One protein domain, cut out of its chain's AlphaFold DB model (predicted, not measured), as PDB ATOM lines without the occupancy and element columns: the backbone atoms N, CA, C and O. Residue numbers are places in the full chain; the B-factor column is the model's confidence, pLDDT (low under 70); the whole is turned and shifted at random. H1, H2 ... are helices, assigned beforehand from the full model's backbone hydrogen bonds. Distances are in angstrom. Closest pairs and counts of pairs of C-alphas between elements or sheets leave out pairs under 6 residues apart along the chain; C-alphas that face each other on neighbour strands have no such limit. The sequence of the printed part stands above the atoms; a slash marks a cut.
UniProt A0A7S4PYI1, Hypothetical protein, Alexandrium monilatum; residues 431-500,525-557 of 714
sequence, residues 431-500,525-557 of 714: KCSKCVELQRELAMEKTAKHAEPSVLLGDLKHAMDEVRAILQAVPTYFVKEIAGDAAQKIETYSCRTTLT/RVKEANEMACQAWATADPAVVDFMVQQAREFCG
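Overview. This is residues 431 to 500 and 525 to 557 of the 714 residues of the protein "Hypothetical protein" of Alexandrium monilatum (UniProt A0A7S4PYI1). A helical hairpin, H1 folded side by side with H2, forms one arm of an open V, and the long helix H3, turning off after the end of H2, forms the other. H5 runs crosswise in the mouth of the V, between the first turns of H1 and the middle of H3, and the short H4 lies near H3, close to the beginning of H5. The printed part has 103 residues with five named helices, in the order H1 to H5, and no named strand; the class is all helix. It is only just compact, close to loose, with a radius of gyration of the C-alphas of 15.2 A and spans of 41 by 38 by 30 A.

Arrangement. H1, residues 431 to 447, touches H2, residues 453 to 472, in a hairpin: a shallow tilt of 21 degrees, opposite ways, with the C-alphas of Cys 435 and Leu 460 closest at 5.7 A. H3, residues 476 to 500, is close to H2 but not clearly touching; the closest C-alphas, of Leu 471 and Val 479, are 7.0 A apart, and the tilt is steep at 62 degrees, opposite ways. H4, residues 525 to 536, and H3 are near each other, with 6 pairs of C-alphas within 10 A. H5, residues 542 to 555, touches H1 with residues 432 to 436 of H1 alone, at a steep tilt of 64 degrees, opposite ways; the closest C-alphas, of Ser 433 and Val 549, are 4.7 A apart. H5 is close to H3 but not clearly touching, about perpendicular at 76 degrees, the closest C-alphas being those of Ala 486 and Met 548 at 7.2 A. H5 is also close to H4 but not clearly touching, only just about perpendicular at 71 degrees, with the C-alphas of Ala 533 and Val 544 closest at 7.0 A. H1 is apart from H3 and H4, and H2 is apart from H4 and H5. In H2, H3, H4 and H5 every O i to N i+4 pair is within hydrogen-bond range; in H1, 12 of 13 are.

Along the chain. H1 begins at C-alpha 431 (8.032, 37.715, 19.556) and is 24.9 A long. H2 is 28.4 A long. H3, the longest with 25 residues, runs 36.2 A to C-alpha 500 (-3.288, 66.832, 23.782). H4 is 15.1 A long. H5 is 20.8 A long and ends at C-alpha 555 (6.584, 50.458, 12.841).

Size, cuts and confidence. The two C-alphas farthest apart, of Lys 449 and Tyr 477, are 44.6 A apart. Residues 501 to 524 are cut out, and C-alphas 500 and 525 are 18.7 A apart across the cut. Of the links printed whole, H1 to H2, H2 to H3 and H4 to H5 are tight. Residues 472 to 478, of which 476 to 478 belong to H3, stand free, as do residues 495 to 500 of H3. The mean pLDDT of the printed part is 70.8; residues 450 to 451, 498 to 500 and 525 to 557 are under 70, with means of 38 in H4 and 47 in H5.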
ATOM      1  N   LYS A 431       8.285  38.629  18.431       94.56
ATOM      2  CA  LYS A 431       8.032  37.715  19.556       94.56
ATOM      3  C   LYS A 431       7.354  38.414  20.735       94.56
ATOM      4  O   LYS A 431       6.402  37.866  21.291       94.56
ATOM      5  N   CYS A 432       7.753  39.647  21.052       91.62
ATOM      6  CA  CYS A 432       7.030  40.476  22.014       91.62
ATOM      7  C   CYS A 432       5.582  40.701  21.551       91.62
ATOM      8  O   CYS A 432       4.673  40.509  22.356       91.62
ATOM      9  N   SER A 433       5.352  41.016  20.261       92.31
ATOM     10  CA  SER A 433       4.003  41.212  19.680       92.31
ATOM     11  C   SER A 433       3.099  40.031  19.970       92.31
ATOM     12  O   SER A 433       1.992  40.201  20.484       92.31
ATOM     13  N   LYS A 434       3.621  38.825  19.735       94.56
ATOM     14  CA  LYS A 434       2.878  37.598  19.985       94.56
ATOM     15  C   LYS A 434       2.553  37.390  21.467       94.56
ATOM     16  O   LYS A 434       1.445  36.961  21.777       94.56
ATOM     17  N   CYS A 435       3.466  37.725  22.381       94.38
ATOM     18  CA  CYS A 435       3.204  37.634  23.822       94.38
ATOM     19  C   CYS A 435       2.013  38.510  24.241       94.38
ATOM     20  O   CYS A 435       1.157  38.066  24.998       94.38
ATOM     21  N   VAL A 436       1.921  39.731  23.714       91.62
ATOM     22  CA  VAL A 436       0.833  40.668  24.047       91.62
ATOM     23  C   VAL A 436      -0.489  40.260  23.425       91.62
ATOM     24  O   VAL A 436      -1.538  40.414  24.047       91.62
ATOM     25  N   GLU A 437      -0.468  39.735  22.203       93.69
ATOM     26  CA  GLU A 437      -1.658  39.133  21.594       93.69
ATOM     27  C   GLU A 437      -2.199  38.001  22.472       93.69
ATOM     28  O   GLU A 437      -3.369  38.039  22.846       93.69
ATOM     29  N   LEU A 438      -1.333  37.078  22.903       94.00
ATOM     30  CA  LEU A 438      -1.705  35.971  23.787       94.00
ATOM     31  C   LEU A 438      -2.191  36.459  25.163       94.00
ATOM     32  O   LEU A 438      -3.159  35.926  25.697       94.00
ATOM     33  N   GLN A 439      -1.580  37.502  25.733       94.12
ATOM     34  CA  GLN A 439      -2.050  38.115  26.983       94.12
ATOM     35  C   GLN A 439      -3.439  38.745  26.835       94.12
ATOM     36  O   GLN A 439      -4.270  38.621  27.737       94.12
ATOM     37  N   ARG A 440      -3.716  39.400  25.702       93.44
ATOM     38  CA  ARG A 440      -5.036  39.974  25.402       93.44
ATOM     39  C   ARG A 440      -6.082  38.896  25.190       93.44
ATOM     40  O   ARG A 440      -7.173  39.022  25.737       93.44
ATOM     41  N   GLU A 441      -5.756  37.849  24.439       93.12
ATOM     42  CA  GLU A 441      -6.632  36.689  24.251       93.12
ATOM     43  C   GLU A 441      -6.959  36.043  25.600       93.12
ATOM     44  O   GLU A 441      -8.132  35.891  25.927       93.12
ATOM     45  N   LEU A 442      -5.951  35.815  26.449       92.75
ATOM     46  CA  LEU A 442      -6.130  35.296  27.806       92.75
ATOM     47  C   LEU A 442      -6.994  36.226  28.680       92.75
ATOM     48  O   LEU A 442      -7.789  35.763  29.499       92.75
ATOM     49  N   ALA A 443      -6.861  37.548  28.530       91.94
ATOM     50  CA  ALA A 443      -7.688  38.520  29.245       91.94
ATOM     51  C   ALA A 443      -9.149  38.510  28.762       91.94
ATOM     52  O   ALA A 443     -10.058  38.571  29.590       91.94
ATOM     53  N   MET A 444      -9.386  38.393  27.452       91.06
ATOM     54  CA  MET A 444     -10.735  38.266  26.893       91.06
ATOM     55  C   MET A 444     -11.375  36.926  27.265       91.06
ATOM     56  O   MET A 444     -12.544  36.882  27.639       91.06
ATOM     57  N   GLU A 445     -10.614  35.837  27.256       90.06
ATOM     58  CA  GLU A 445     -11.089  34.504  27.623       90.06
ATOM     59  C   GLU A 445     -11.450  34.406  29.114       90.06
ATOM     60  O   GLU A 445     -12.462  33.814  29.468       90.06
ATOM     61  N   LYS A 446     -10.746  35.118  30.005       86.56
ATOM     62  CA  LYS A 446     -11.189  35.271  31.407       86.56
ATOM     63  C   LYS A 446     -12.585  35.893  31.533       86.56
ATOM     64  O   LYS A 446     -13.273  35.646  32.523       86.56
ATOM     65  N   THR A 447     -13.006  36.697  30.555       86.25
ATOM     66  CA  THR A 447     -14.355  37.290  30.520       86.25
ATOM     67  C   THR A 447     -15.376  36.411  29.793       86.25
ATOM     68  O   THR A 447     -16.560  36.436  30.137       86.25
ATOM     69  N   ALA A 448     -14.935  35.589  28.837       79.12
ATOM     70  CA  ALA A 448     -15.774  34.687  28.059       79.12
ATOM     71  C   ALA A 448     -15.706  33.260  28.630       79.12
ATOM     72  O   ALA A 448     -14.711  32.570  28.475       79.12
ATOM     73  N   LYS A 449     -16.783  32.774  29.260       82.69
ATOM     74  CA  LYS A 449     -16.868  31.467  29.964       82.69
ATOM     75  C   LYS A 449     -16.666  30.195  29.094       82.69
ATOM     76  O   LYS A 449     -17.173  29.139  29.465       82.69
ATOM     77  N   HIS A 450     -16.015  30.266  27.932       58.53
ATOM     78  CA  HIS A 450     -16.144  29.264  26.869       58.53
ATOM     79  C   HIS A 450     -14.851  28.675  26.294       58.53
ATOM     80  O   HIS A 450     -14.961  27.870  25.373       58.53
ATOM     81  N   ALA A 451     -13.662  28.964  26.826       59.62
ATOM     82  CA  ALA A 451     -12.455  28.283  26.353       59.62
ATOM     83  C   ALA A 451     -11.424  28.024  27.469       59.62
ATOM     84  O   ALA A 451     -11.506  28.622  28.542       59.62
ATOM     85  N   GLU A 452     -10.573  27.007  27.257       85.31
ATOM     86  CA  GLU A 452      -9.639  26.448  28.245       85.31
ATOM     87  C   GLU A 452      -8.378  27.326  28.392       85.31
ATOM     88  O   GLU A 452      -7.465  27.230  27.565       85.31
ATOM     89  N   PRO A 453      -8.232  28.093  29.492       88.81
ATOM     90  CA  PRO A 453      -7.133  29.052  29.663       88.81
ATOM     91  C   PRO A 453      -5.743  28.408  29.753       88.81
ATOM     92  O   PRO A 453      -4.722  29.095  29.711       88.81
ATOM     93  N   SER A 454      -5.679  27.084  29.920       91.06
ATOM     94  CA  SER A 454      -4.435  26.325  30.033       91.06
ATOM     95  C   SER A 454      -3.627  26.302  28.739       91.06
ATOM     96  O   SER A 454      -2.399  26.314  28.813       91.06
ATOM     97  N   VAL A 455      -4.283  26.293  27.571       92.06
ATOM     98  CA  VAL A 455      -3.585  26.253  26.275       92.06
ATOM     99  C   VAL A 455      -2.919  27.602  25.997       92.06
ATOM    100  O   VAL A 455      -1.706  27.649  25.802       92.06
ATOM    101  N   LEU A 456      -3.670  28.704  26.115       91.75
ATOM    102  CA  LEU A 456      -3.134  30.059  25.933       91.75
ATOM    103  C   LEU A 456      -2.020  30.392  26.932       91.75
ATOM    104  O   LEU A 456      -1.057  31.075  26.584       91.75
ATOM    105  N   LEU A 457      -2.110  29.895  28.171       94.44
ATOM    106  CA  LEU A 457      -1.045  30.070  29.159       94.44
ATOM    107  C   LEU A 457       0.235  29.312  28.767       94.44
ATOM    108  O   LEU A 457       1.337  29.824  28.976       94.44
ATOM    109  N   GLY A 458       0.096  28.110  28.198       95.00
ATOM    110  CA  GLY A 458       1.211  27.336  27.653       95.00
ATOM    111  C   GLY A 458       1.904  28.061  26.498       95.00
ATOM    112  O   GLY A 458       3.127  28.216  26.521       95.00
ATOM    113  N   ASP A 459       1.121  28.581  25.552       94.88
ATOM    114  CA  ASP A 459       1.626  29.338  24.402       94.88
ATOM    115  C   ASP A 459       2.291  30.650  24.828       94.88
ATOM    116  O   ASP A 459       3.362  30.999  24.326       94.88
ATOM    117  N   LEU A 460       1.706  31.363  25.798       95.19
ATOM    118  CA  LEU A 460       2.293  32.583  26.349       95.19
ATOM    119  C   LEU A 460       3.641  32.293  27.009       95.19
ATOM    120  O   LEU A 460       4.610  33.014  26.774       95.19
ATOM    121  N   LYS A 461       3.725  31.222  27.805       95.25
ATOM    122  CA  LYS A 461       4.983  30.806  28.427       95.25
ATOM    123  C   LYS A 461       6.038  30.487  27.366       95.25
ATOM    124  O   LYS A 461       7.166  30.954  27.486       95.25
ATOM    125  N   HIS A 462       5.661  29.758  26.316       94.31
ATOM    126  CA  HIS A 462       6.565  29.445  25.213       94.31
ATOM    127  C   HIS A 462       7.070  30.710  24.505       94.31
ATOM    128  O   HIS A 462       8.275  30.869  24.324       94.31
ATOM    129  N   ALA A 463       6.178  31.652  24.186       93.88
ATOM    130  CA  ALA A 463       6.551  32.920  23.563       93.88
ATOM    131  C   ALA A 463       7.480  33.762  24.463       93.88
ATOM    132  O   ALA A 463       8.452  34.345  23.980       93.88
ATOM    133  N   MET A 464       7.242  33.784  25.780       93.00
ATOM    134  CA  MET A 464       8.130  34.451  26.742       93.00
ATOM    135  C   MET A 464       9.508  33.783  26.831       93.00
ATOM    136  O   MET A 464      10.519  34.480  26.949       93.00
ATOM    137  N   ASP A 465       9.569  32.453  26.762       92.44
ATOM    138  CA  ASP A 465      10.831  31.715  26.744       92.44
ATOM    139  C   ASP A 465      11.619  31.992  25.447       92.44
ATOM    140  O   ASP A 465      12.837  32.169  25.505       92.44
ATOM    141  N   GLU A 466      10.949  32.144  24.297       93.06
ATOM    142  CA  GLU A 466      11.586  32.586  23.044       93.06
ATOM    143  C   GLU A 466      12.143  34.015  23.143       93.06
ATOM    144  O   GLU A 466      13.266  34.271  22.704       93.06
ATOM    145  N   VAL A 467      11.395  34.951  23.745       93.06
ATOM    146  CA  VAL A 467      11.886  36.318  24.005       93.06
ATOM    147  C   VAL A 467      13.122  36.272  24.903       93.06
ATOM    148  O   VAL A 467      14.132  36.899  24.584       93.06
ATOM    149  N   ARG A 468      13.083  35.489  25.990       88.19
ATOM    150  CA  ARG A 468      14.227  35.321  26.897       88.19
ATOM    151  C   ARG A 468      15.439  34.744  26.167       88.19
ATOM    152  O   ARG A 468      16.538  35.253  26.359       88.19
ATOM    153  N   ALA A 469      15.243  33.746  25.309       86.44
ATOM    154  CA  ALA A 469      16.318  33.153  24.519       86.44
ATOM    155  C   ALA A 469      16.956  34.169  23.554       86.44
ATOM    156  O   ALA A 469      18.179  34.240  23.464       86.44
ATOM    157  N   ILE A 470      16.154  35.007  22.881       86.88
ATOM    158  CA  ILE A 470      16.679  36.079  22.017       86.88
ATOM    159  C   ILE A 470      17.469  37.098  22.842       86.88
ATOM    160  O   ILE A 470      18.563  37.480  22.436       86.88
ATOM    161  N   LEU A 471      16.944  37.522  23.995       85.38
ATOM    162  CA  LEU A 471      17.609  38.484  24.881       85.38
ATOM    163  C   LEU A 471      18.914  37.941  25.475       85.38
ATOM    164  O   LEU A 471      19.859  38.700  25.660       85.38
ATOM    165  N   GLN A 472      18.982  36.638  25.740       81.31
ATOM    166  CA  GLN A 472      20.206  35.968  26.178       81.31
ATOM    167  C   GLN A 472      21.225  35.804  25.049       81.31
ATOM    168  O   GLN A 472      22.404  35.707  25.342       81.31
ATOM    169  N   ALA A 473      20.800  35.788  23.783       78.81
ATOM    170  CA  ALA A 473      21.674  35.635  22.616       78.81
ATOM    171  C   ALA A 473      22.179  36.973  22.033       78.81
ATOM    172  O   ALA A 473      22.694  37.027  20.905       78.81
ATOM    173  N   VAL A 474      21.975  38.084  22.745       79.44
ATOM    174  CA  VAL A 474      22.447  39.409  22.338       79.44
ATOM    175  C   VAL A 474      23.311  40.049  23.429       79.44
ATOM    176  O   VAL A 474      23.058  39.833  24.610       79.44
ATOM    177  N   PRO A 475      24.308  40.876  23.062       73.94
ATOM    178  CA  PRO A 475      25.129  41.587  24.031       73.94
ATOM    179  C   PRO A 475      24.303  42.464  24.975       73.94
ATOM    180  O   PRO A 475      23.390  43.175  24.550       73.94
ATOM    181  N   THR A 476      24.683  42.505  26.252       71.25
ATOM    182  CA  THR A 476      23.968  43.262  27.293       71.25
ATOM    183  C   THR A 476      23.840  44.753  26.974       71.25
ATOM    184  O   THR A 476      22.817  45.362  27.285       71.25
ATOM    185  N   TYR A 477      24.849  45.356  26.330       72.31
ATOM    186  CA  TYR A 477      24.799  46.769  25.931       72.31
ATOM    187  C   TYR A 477      23.668  47.038  24.930       72.31
ATOM    188  O   TYR A 477      22.997  48.057  25.030       72.31
ATOM    189  N   PHE A 478      23.410  46.104  24.013       79.81
ATOM    190  CA  PHE A 478      22.350  46.228  23.019       79.81
ATOM    191  C   PHE A 478      20.968  46.118  23.666       79.81
ATOM    192  O   PHE A 478      20.046  46.834  23.285       79.81
ATOM    193  N   VAL A 479      20.825  45.274  24.692       80.50
ATOM    194  CA  VAL A 479      19.578  45.222  25.466       80.50
ATOM    195  C   VAL A 479      19.349  46.539  26.211       80.50
ATOM    196  O   VAL A 479      18.236  47.058  26.191       80.50
ATOM    197  N   LYS A 480      20.397  47.113  26.821       76.75
ATOM    198  CA  LYS A 480      20.328  48.434  27.470       76.75
ATOM    199  C   LYS A 480      19.980  49.546  26.480       76.75
ATOM    200  O   LYS A 480      19.173  50.402  26.816       76.75
ATOM    201  N   GLU A 481      20.544  49.514  25.274       80.81
ATOM    202  CA  GLU A 481      20.231  50.453  24.191       80.81
ATOM    203  C   GLU A 481      18.748  50.369  23.804       80.81
ATOM    204  O   GLU A 481      18.050  51.378  23.842       80.81
ATOM    205  N   ILE A 482      18.226  49.162  23.543       85.38
ATOM    206  CA  ILE A 482      16.798  48.967  23.237       85.38
ATOM    207  C   ILE A 482      15.912  49.435  24.398       85.38
ATOM    208  O   ILE A 482      14.863  50.035  24.168       85.38
ATOM    209  N   ALA A 483      16.310  49.153  25.639       81.62
ATOM    210  CA  ALA A 483      15.569  49.573  26.823       81.62
ATOM    211  C   ALA A 483      15.563  51.100  26.980       81.62
ATOM    212  O   ALA A 483      14.518  51.671  27.286       81.62
ATOM    213  N   GLY A 484      16.694  51.762  26.726       80.69
ATOM    214  CA  GLY A 484      16.809  53.220  26.724       80.69
ATOM    215  C   GLY A 484      15.948  53.862  25.639       80.69
ATOM    216  O   GLY A 484      15.154  54.754  25.937       80.69
ATOM    217  N   ASP A 485      16.013  53.343  24.410       81.94
ATOM    218  CA  ASP A 485      15.165  53.777  23.295       81.94
ATOM    219  C   ASP A 485      13.677  53.595  23.617       81.94
ATOM    220  O   ASP A 485      12.844  54.450  23.301       81.94
ATOM    221  N   ALA A 486      13.323  52.478  24.258       81.38
ATOM    222  CA  ALA A 486      11.965  52.223  24.710       81.38
ATOM    223  C   ALA A 486      11.539  53.245  25.777       81.38
ATOM    224  O   ALA A 486      10.496  53.875  25.613       81.38
ATOM    225  N   ALA A 487      12.352  53.469  26.812       80.75
ATOM    226  CA  ALA A 487      12.070  54.414  27.892       80.75
ATOM    227  C   ALA A 487      11.908  55.857  27.385       80.75
ATOM    228  O   ALA A 487      10.923  56.523  27.710       80.75
ATOM    229  N   GLN A 488      12.802  56.317  26.508       80.44
ATOM    230  CA  GLN A 488      12.722  57.653  25.915       80.44
ATOM    231  C   GLN A 488      11.440  57.830  25.090       80.44
ATOM    232  O   GLN A 488      10.795  58.885  25.111       80.44
ATOM    233  N   LYS A 489      11.028  56.786  24.364       82.50
ATOM    234  CA  LYS A 489       9.755  56.805  23.643       82.50
ATOM    235  C   LYS A 489       8.571  56.836  24.607       82.50
ATOM    236  O   LYS A 489       7.674  57.641  24.368       82.50
ATOM    237  N   ILE A 490       8.564  56.047  25.690       78.19
ATOM    238  CA  ILE A 490       7.517  56.105  26.738       78.19
ATOM    239  C   ILE A 490       7.347  57.539  27.232       78.19
ATOM    240  O   ILE A 490       6.227  58.051  27.283       78.19
ATOM    241  N   GLU A 491       8.455  58.198  27.557       78.19
ATOM    242  CA  GLU A 491       8.457  59.575  28.038       78.19
ATOM    243  C   GLU A 491       7.890  60.536  26.983       78.19
ATOM    244  O   GLU A 491       6.987  61.327  27.266       78.19
ATOM    245  N   THR A 492       8.316  60.390  25.726       82.88
ATOM    246  CA  THR A 492       7.825  61.205  24.603       82.88
ATOM    247  C   THR A 492       6.316  61.033  24.377       82.88
ATOM    248  O   THR A 492       5.594  62.017  24.188       82.88
ATOM    249  N   TYR A 493       5.806  59.797  24.421       73.94
ATOM    250  CA  TYR A 493       4.374  59.509  24.280       73.94
ATOM    251  C   TYR A 493       3.563  60.016  25.476       73.94
ATOM    252  O   TYR A 493       2.478  60.577  25.287       73.94
ATOM    253  N   SER A 494       4.099  59.885  26.689       76.06
ATOM    254  CA  SER A 494       3.462  60.381  27.914       76.06
ATOM    255  C   SER A 494       3.312  61.904  27.869       76.06
ATOM    256  O   SER A 494       2.212  62.416  28.083       76.06
ATOM    257  N   CYS A 495       4.362  62.621  27.457       73.38
ATOM    258  CA  CYS A 495       4.341  64.073  27.255       73.38
ATOM    259  C   CYS A 495       3.377  64.513  26.140       73.38
ATOM    260  O   CYS A 495       2.698  65.535  26.251       73.38
ATOM    261  N   ARG A 496       3.262  63.744  25.051       72.56
ATOM    262  CA  ARG A 496       2.336  64.081  23.956       72.56
ATOM    263  C   ARG A 496       0.871  63.871  24.349       72.56
ATOM    264  O   ARG A 496      -0.002  64.641  23.937       72.56
ATOM    265  N   THR A 497       0.598  62.858  25.166       70.62
ATOM    266  CA  THR A 497      -0.756  62.560  25.657       70.62
ATOM    267  C   THR A 497      -1.230  63.626  26.646       70.62
ATOM    268  O   THR A 497      -2.371  64.072  26.566       70.62
ATOM    269  N   THR A 498      -0.347  64.128  27.516       65.06
ATOM    270  CA  THR A 498      -0.672  65.241  28.424       65.06
ATOM    271  C   THR A 498      -0.870  66.572  27.693       65.06
ATOM    272  O   THR A 498      -1.786  67.316  28.037       65.06
ATOM    273  N   LEU A 499      -0.099  66.854  26.636       62.59
ATOM    274  CA  LEU A 499      -0.262  68.076  25.830       62.59
ATOM    275  C   LEU A 499      -1.563  68.102  25.015       62.59
ATOM    276  O   LEU A 499      -2.169  69.157  24.840       62.59
ATOM    277  N   THR A 500      -2.021  66.948  24.531       58.28
ATOM    278  CA  THR A 500      -3.288  66.832  23.782       58.28
ATOM    279  C   THR A 500      -4.525  66.786  24.680       58.28
ATOM    280  O   THR A 500      -5.629  67.044  24.202       58.28
ATOM    281  N   ARG A 525       1.706  57.043  38.565       41.50
ATOM    282  CA  ARG A 525       1.733  55.698  37.965       41.50
ATOM    283  C   ARG A 525       2.844  55.505  36.940       41.50
ATOM    284  O   ARG A 525       3.346  54.398  36.819       41.50
ATOM    285  N   VAL A 526       3.251  56.550  36.218       41.31
ATOM    286  CA  VAL A 526       4.421  56.499  35.320       41.31
ATOM    287  C   VAL A 526       5.722  56.420  36.124       41.31
ATOM    288  O   VAL A 526       6.632  55.686  35.748       41.31
ATOM    289  N   LYS A 527       5.803  57.120  37.262       42.25
ATOM    290  CA  LYS A 527       6.963  57.059  38.161       42.25
ATOM    291  C   LYS A 527       7.073  55.696  38.860       42.25
ATOM    292  O   LYS A 527       8.141  55.096  38.826       42.25
ATOM    293  N   GLU A 528       5.956  55.165  39.364       40.38
ATOM    294  CA  GLU A 528       5.856  53.795  39.892       40.38
ATOM    295  C   GLU A 528       6.145  52.749  38.805       40.38
ATOM    296  O   GLU A 528       6.844  51.782  39.071       40.38
ATOM    297  N   ALA A 529       5.692  52.941  37.560       37.03
ATOM    298  CA  ALA A 529       5.995  52.033  36.450       37.03
ATOM    299  C   ALA A 529       7.478  52.044  36.048       37.03
ATOM    300  O   ALA A 529       7.998  51.001  35.669       37.03
ATOM    301  N   ASN A 530       8.174  53.178  36.160       40.22
ATOM    302  CA  ASN A 530       9.619  53.257  35.922       40.22
ATOM    303  C   ASN A 530      10.427  52.626  37.070       40.22
ATOM    304  O   ASN A 530      11.375  51.886  36.811       40.22
ATOM    305  N   GLU A 531      10.030  52.847  38.327       40.12
ATOM    306  CA  GLU A 531      10.640  52.194  39.497       40.12
ATOM    307  C   GLU A 531      10.384  50.673  39.492       40.12
ATOM    308  O   GLU A 531      11.302  49.886  39.745       40.12
ATOM    309  N   MET A 532       9.184  50.246  39.081       34.47
ATOM    310  CA  MET A 532       8.842  48.840  38.863       34.47
ATOM    311  C   MET A 532       9.531  48.253  37.633       34.47
ATOM    312  O   MET A 532       9.943  47.112  37.713       34.47
ATOM    313  N   ALA A 533       9.732  48.974  36.523       36.62
ATOM    314  CA  ALA A 533      10.464  48.464  35.354       36.62
ATOM    315  C   ALA A 533      11.953  48.223  35.663       36.62
ATOM    316  O   ALA A 533      12.537  47.252  35.178       36.62
ATOM    317  N   CYS A 534      12.551  49.057  36.520       37.41
ATOM    318  CA  CYS A 534      13.904  48.855  37.038       37.41
ATOM    319  C   CYS A 534      13.998  47.666  38.014       37.41
ATOM    320  O   CYS A 534      14.989  46.940  37.974       37.41
ATOM    321  N   GLN A 535      12.975  47.416  38.845       33.91
ATOM    322  CA  GLN A 535      12.912  46.236  39.729       33.91
ATOM    323  C   GLN A 535      12.501  44.944  38.987       33.91
ATOM    324  O   GLN A 535      13.040  43.872  39.253       33.91
ATOM    325  N   ALA A 536      11.621  45.040  37.992       36.28
ATOM    326  CA  ALA A 536      11.129  43.962  37.133       36.28
ATOM    327  C   ALA A 536      12.163  43.477  36.114       36.28
ATOM    328  O   ALA A 536      12.042  42.388  35.562       36.28
ATOM    329  N   TRP A 537      13.220  44.238  35.859       46.69
ATOM    330  CA  TRP A 537      14.322  43.745  35.040       46.69
ATOM    331  C   TRP A 537      15.143  42.646  35.737       46.69
ATOM    332  O   TRP A 537      15.798  41.856  35.061       46.69
ATOM    333  N   ALA A 538      15.033  42.520  37.067       34.94
ATOM    334  CA  ALA A 538      15.512  41.351  37.806       34.94
ATOM    335  C   ALA A 538      14.531  40.157  37.738       34.94
ATOM    336  O   ALA A 538      14.937  39.012  37.937       34.94
ATOM    337  N   THR A 539      13.256  40.397  37.413       42.00
ATOM    338  CA  THR A 539      12.194  39.382  37.313       42.00
ATOM    339  C   THR A 539      11.172  39.779  36.241       42.00
ATOM    340  O   THR A 539      10.233  40.515  36.528       42.00
ATOM    341  N   ALA A 540      11.379  39.307  35.006       46.72
ATOM    342  CA  ALA A 540      10.619  39.653  33.795       46.72
ATOM    343  C   ALA A 540       9.100  39.897  34.007       46.72
ATOM    344  O   ALA A 540       8.332  38.942  34.139       46.72
ATOM    345  N   ASP A 541       8.675  41.167  33.980       43.66
ATOM    346  CA  ASP A 541       7.275  41.608  34.133       43.66
ATOM    347  C   ASP A 541       6.572  41.801  32.759       43.66
ATOM    348  O   ASP A 541       7.146  42.417  31.851       43.66
ATOM    349  N   PRO A 542       5.327  41.303  32.591       47.19
ATOM    350  CA  PRO A 542       4.420  41.564  31.464       47.19
ATOM    351  C   PRO A 542       4.331  43.011  30.939       47.19
ATOM    352  O   PRO A 542       4.162  43.195  29.734       47.19
ATOM    353  N   ALA A 543       4.480  44.037  31.784       45.53
ATOM    354  CA  ALA A 543       4.277  45.438  31.384       45.53
ATOM    355  C   ALA A 543       5.322  45.969  30.374       45.53
ATOM    356  O   ALA A 543       5.005  46.789  29.507       45.53
ATOM    357  N   VAL A 544       6.566  45.482  30.444       48.22
ATOM    358  CA  VAL A 544       7.632  45.840  29.484       48.22
ATOM    359  C   VAL A 544       7.353  45.210  28.117       48.22
ATOM    360  O   VAL A 544       7.583  45.827  27.075       48.22
ATOM    361  N   VAL A 545       6.798  43.997  28.125       49.84
ATOM    362  CA  VAL A 545       6.399  43.268  26.920       49.84
ATOM    363  C   VAL A 545       5.228  43.984  26.238       49.84
ATOM    364  O   VAL A 545       5.322  44.249  25.042       49.84
ATOM    365  N   ASP A 546       4.208  44.421  26.987       47.09
ATOM    366  CA  ASP A 546       3.069  45.217  26.488       47.09
ATOM    367  C   ASP A 546       3.484  46.482  25.715       47.09
ATOM    368  O   ASP A 546       2.930  46.797  24.654       47.09
ATOM    369  N   PHE A 547       4.510  47.186  26.193       50.84
ATOM    370  CA  PHE A 547       4.985  48.415  25.563       50.84
ATOM    371  C   PHE A 547       5.812  48.176  24.285       50.84
ATOM    372  O   PHE A 547       5.630  48.887  23.288       50.84
ATOM    373  N   MET A 548       6.676  47.151  24.255       46.44
ATOM    374  CA  MET A 548       7.450  46.809  23.047       46.44
ATOM    375  C   MET A 548       6.544  46.465  21.850       46.44
ATOM    376  O   MET A 548       6.923  46.664  20.695       46.44
ATOM    377  N   VAL A 549       5.314  46.026  22.109       48.47
ATOM    378  CA  VAL A 549       4.310  45.699  21.085       48.47
ATOM    379  C   VAL A 549       3.581  46.908  20.540       48.47
ATOM    380  O   VAL A 549       3.268  46.953  19.348       48.47
ATOM    381  N   GLN A 550       3.352  47.919  21.375       48.00
ATOM    382  CA  GLN A 550       2.839  49.205  20.913       48.00
ATOM    383  C   GLN A 550       3.768  49.793  19.832       48.00
ATOM    384  O   GLN A 550       3.304  50.275  18.802       48.00
ATOM    385  N   GLN A 551       5.085  49.650  20.021       49.91
ATOM    386  CA  GLN A 551       6.106  50.076  19.061       49.91
ATOM    387  C   GLN A 551       6.146  49.226  17.780       49.91
ATOM    388  O   GLN A 551       6.313  49.776  16.691       49.91
ATOM    389  N   ALA A 552       5.961  47.905  17.880       43.69
ATOM    390  CA  ALA A 552       5.907  47.025  16.711       43.69
ATOM    391  C   ALA A 552       4.734  47.378  15.772       43.69
ATOM    392  O   ALA A 552       4.898  47.399  14.555       43.69
ATOM    393  N   ARG A 553       3.574  47.745  16.334       45.38
ATOM    394  CA  ARG A 553       2.384  48.149  15.563       45.38
ATOM    395  C   ARG A 553       2.567  49.454  14.796       45.38
ATOM    396  O   ARG A 553       2.142  49.561  13.651       45.38
ATOM    397  N   GLU A 554       3.229  50.433  15.404       47.62
ATOM    398  CA  GLU A 554       3.498  51.723  14.759       47.62
ATOM    399  C   GLU A 554       4.573  51.612  13.672       47.62
ATOM    400  O   GLU A 554       4.478  52.275  12.640       47.62
ATOM    401  N   PHE A 555       5.559  50.726  13.852       37.84
ATOM    402  CA  PHE A 555       6.584  50.458  12.841       37.84
ATOM    403  C   PHE A 555       6.027  49.733  11.601       37.84
ATOM    404  O   PHE A 555       6.538  49.920  10.498       37.84
ATOM    405  N   CYS A 556       4.963  48.937  11.762       34.09
ATOM    406  CA  CYS A 556       4.305  48.196  10.680       34.09
ATOM    407  C   CYS A 556       3.188  48.971   9.954       34.09
ATOM    408  O   CYS A 556       2.686  48.487   8.945       34.09
ATOM    409  N   GLY A 557       2.826  50.179  10.403       31.53
ATOM    410  CA  GLY A 557       1.906  51.061   9.673       31.53
ATOM    411  C   GLY A 557       0.441  50.602   9.613       31.53
ATOM    412  O   GLY A 557      -0.289  51.035   8.723       31.53
TER     413      GLY A 557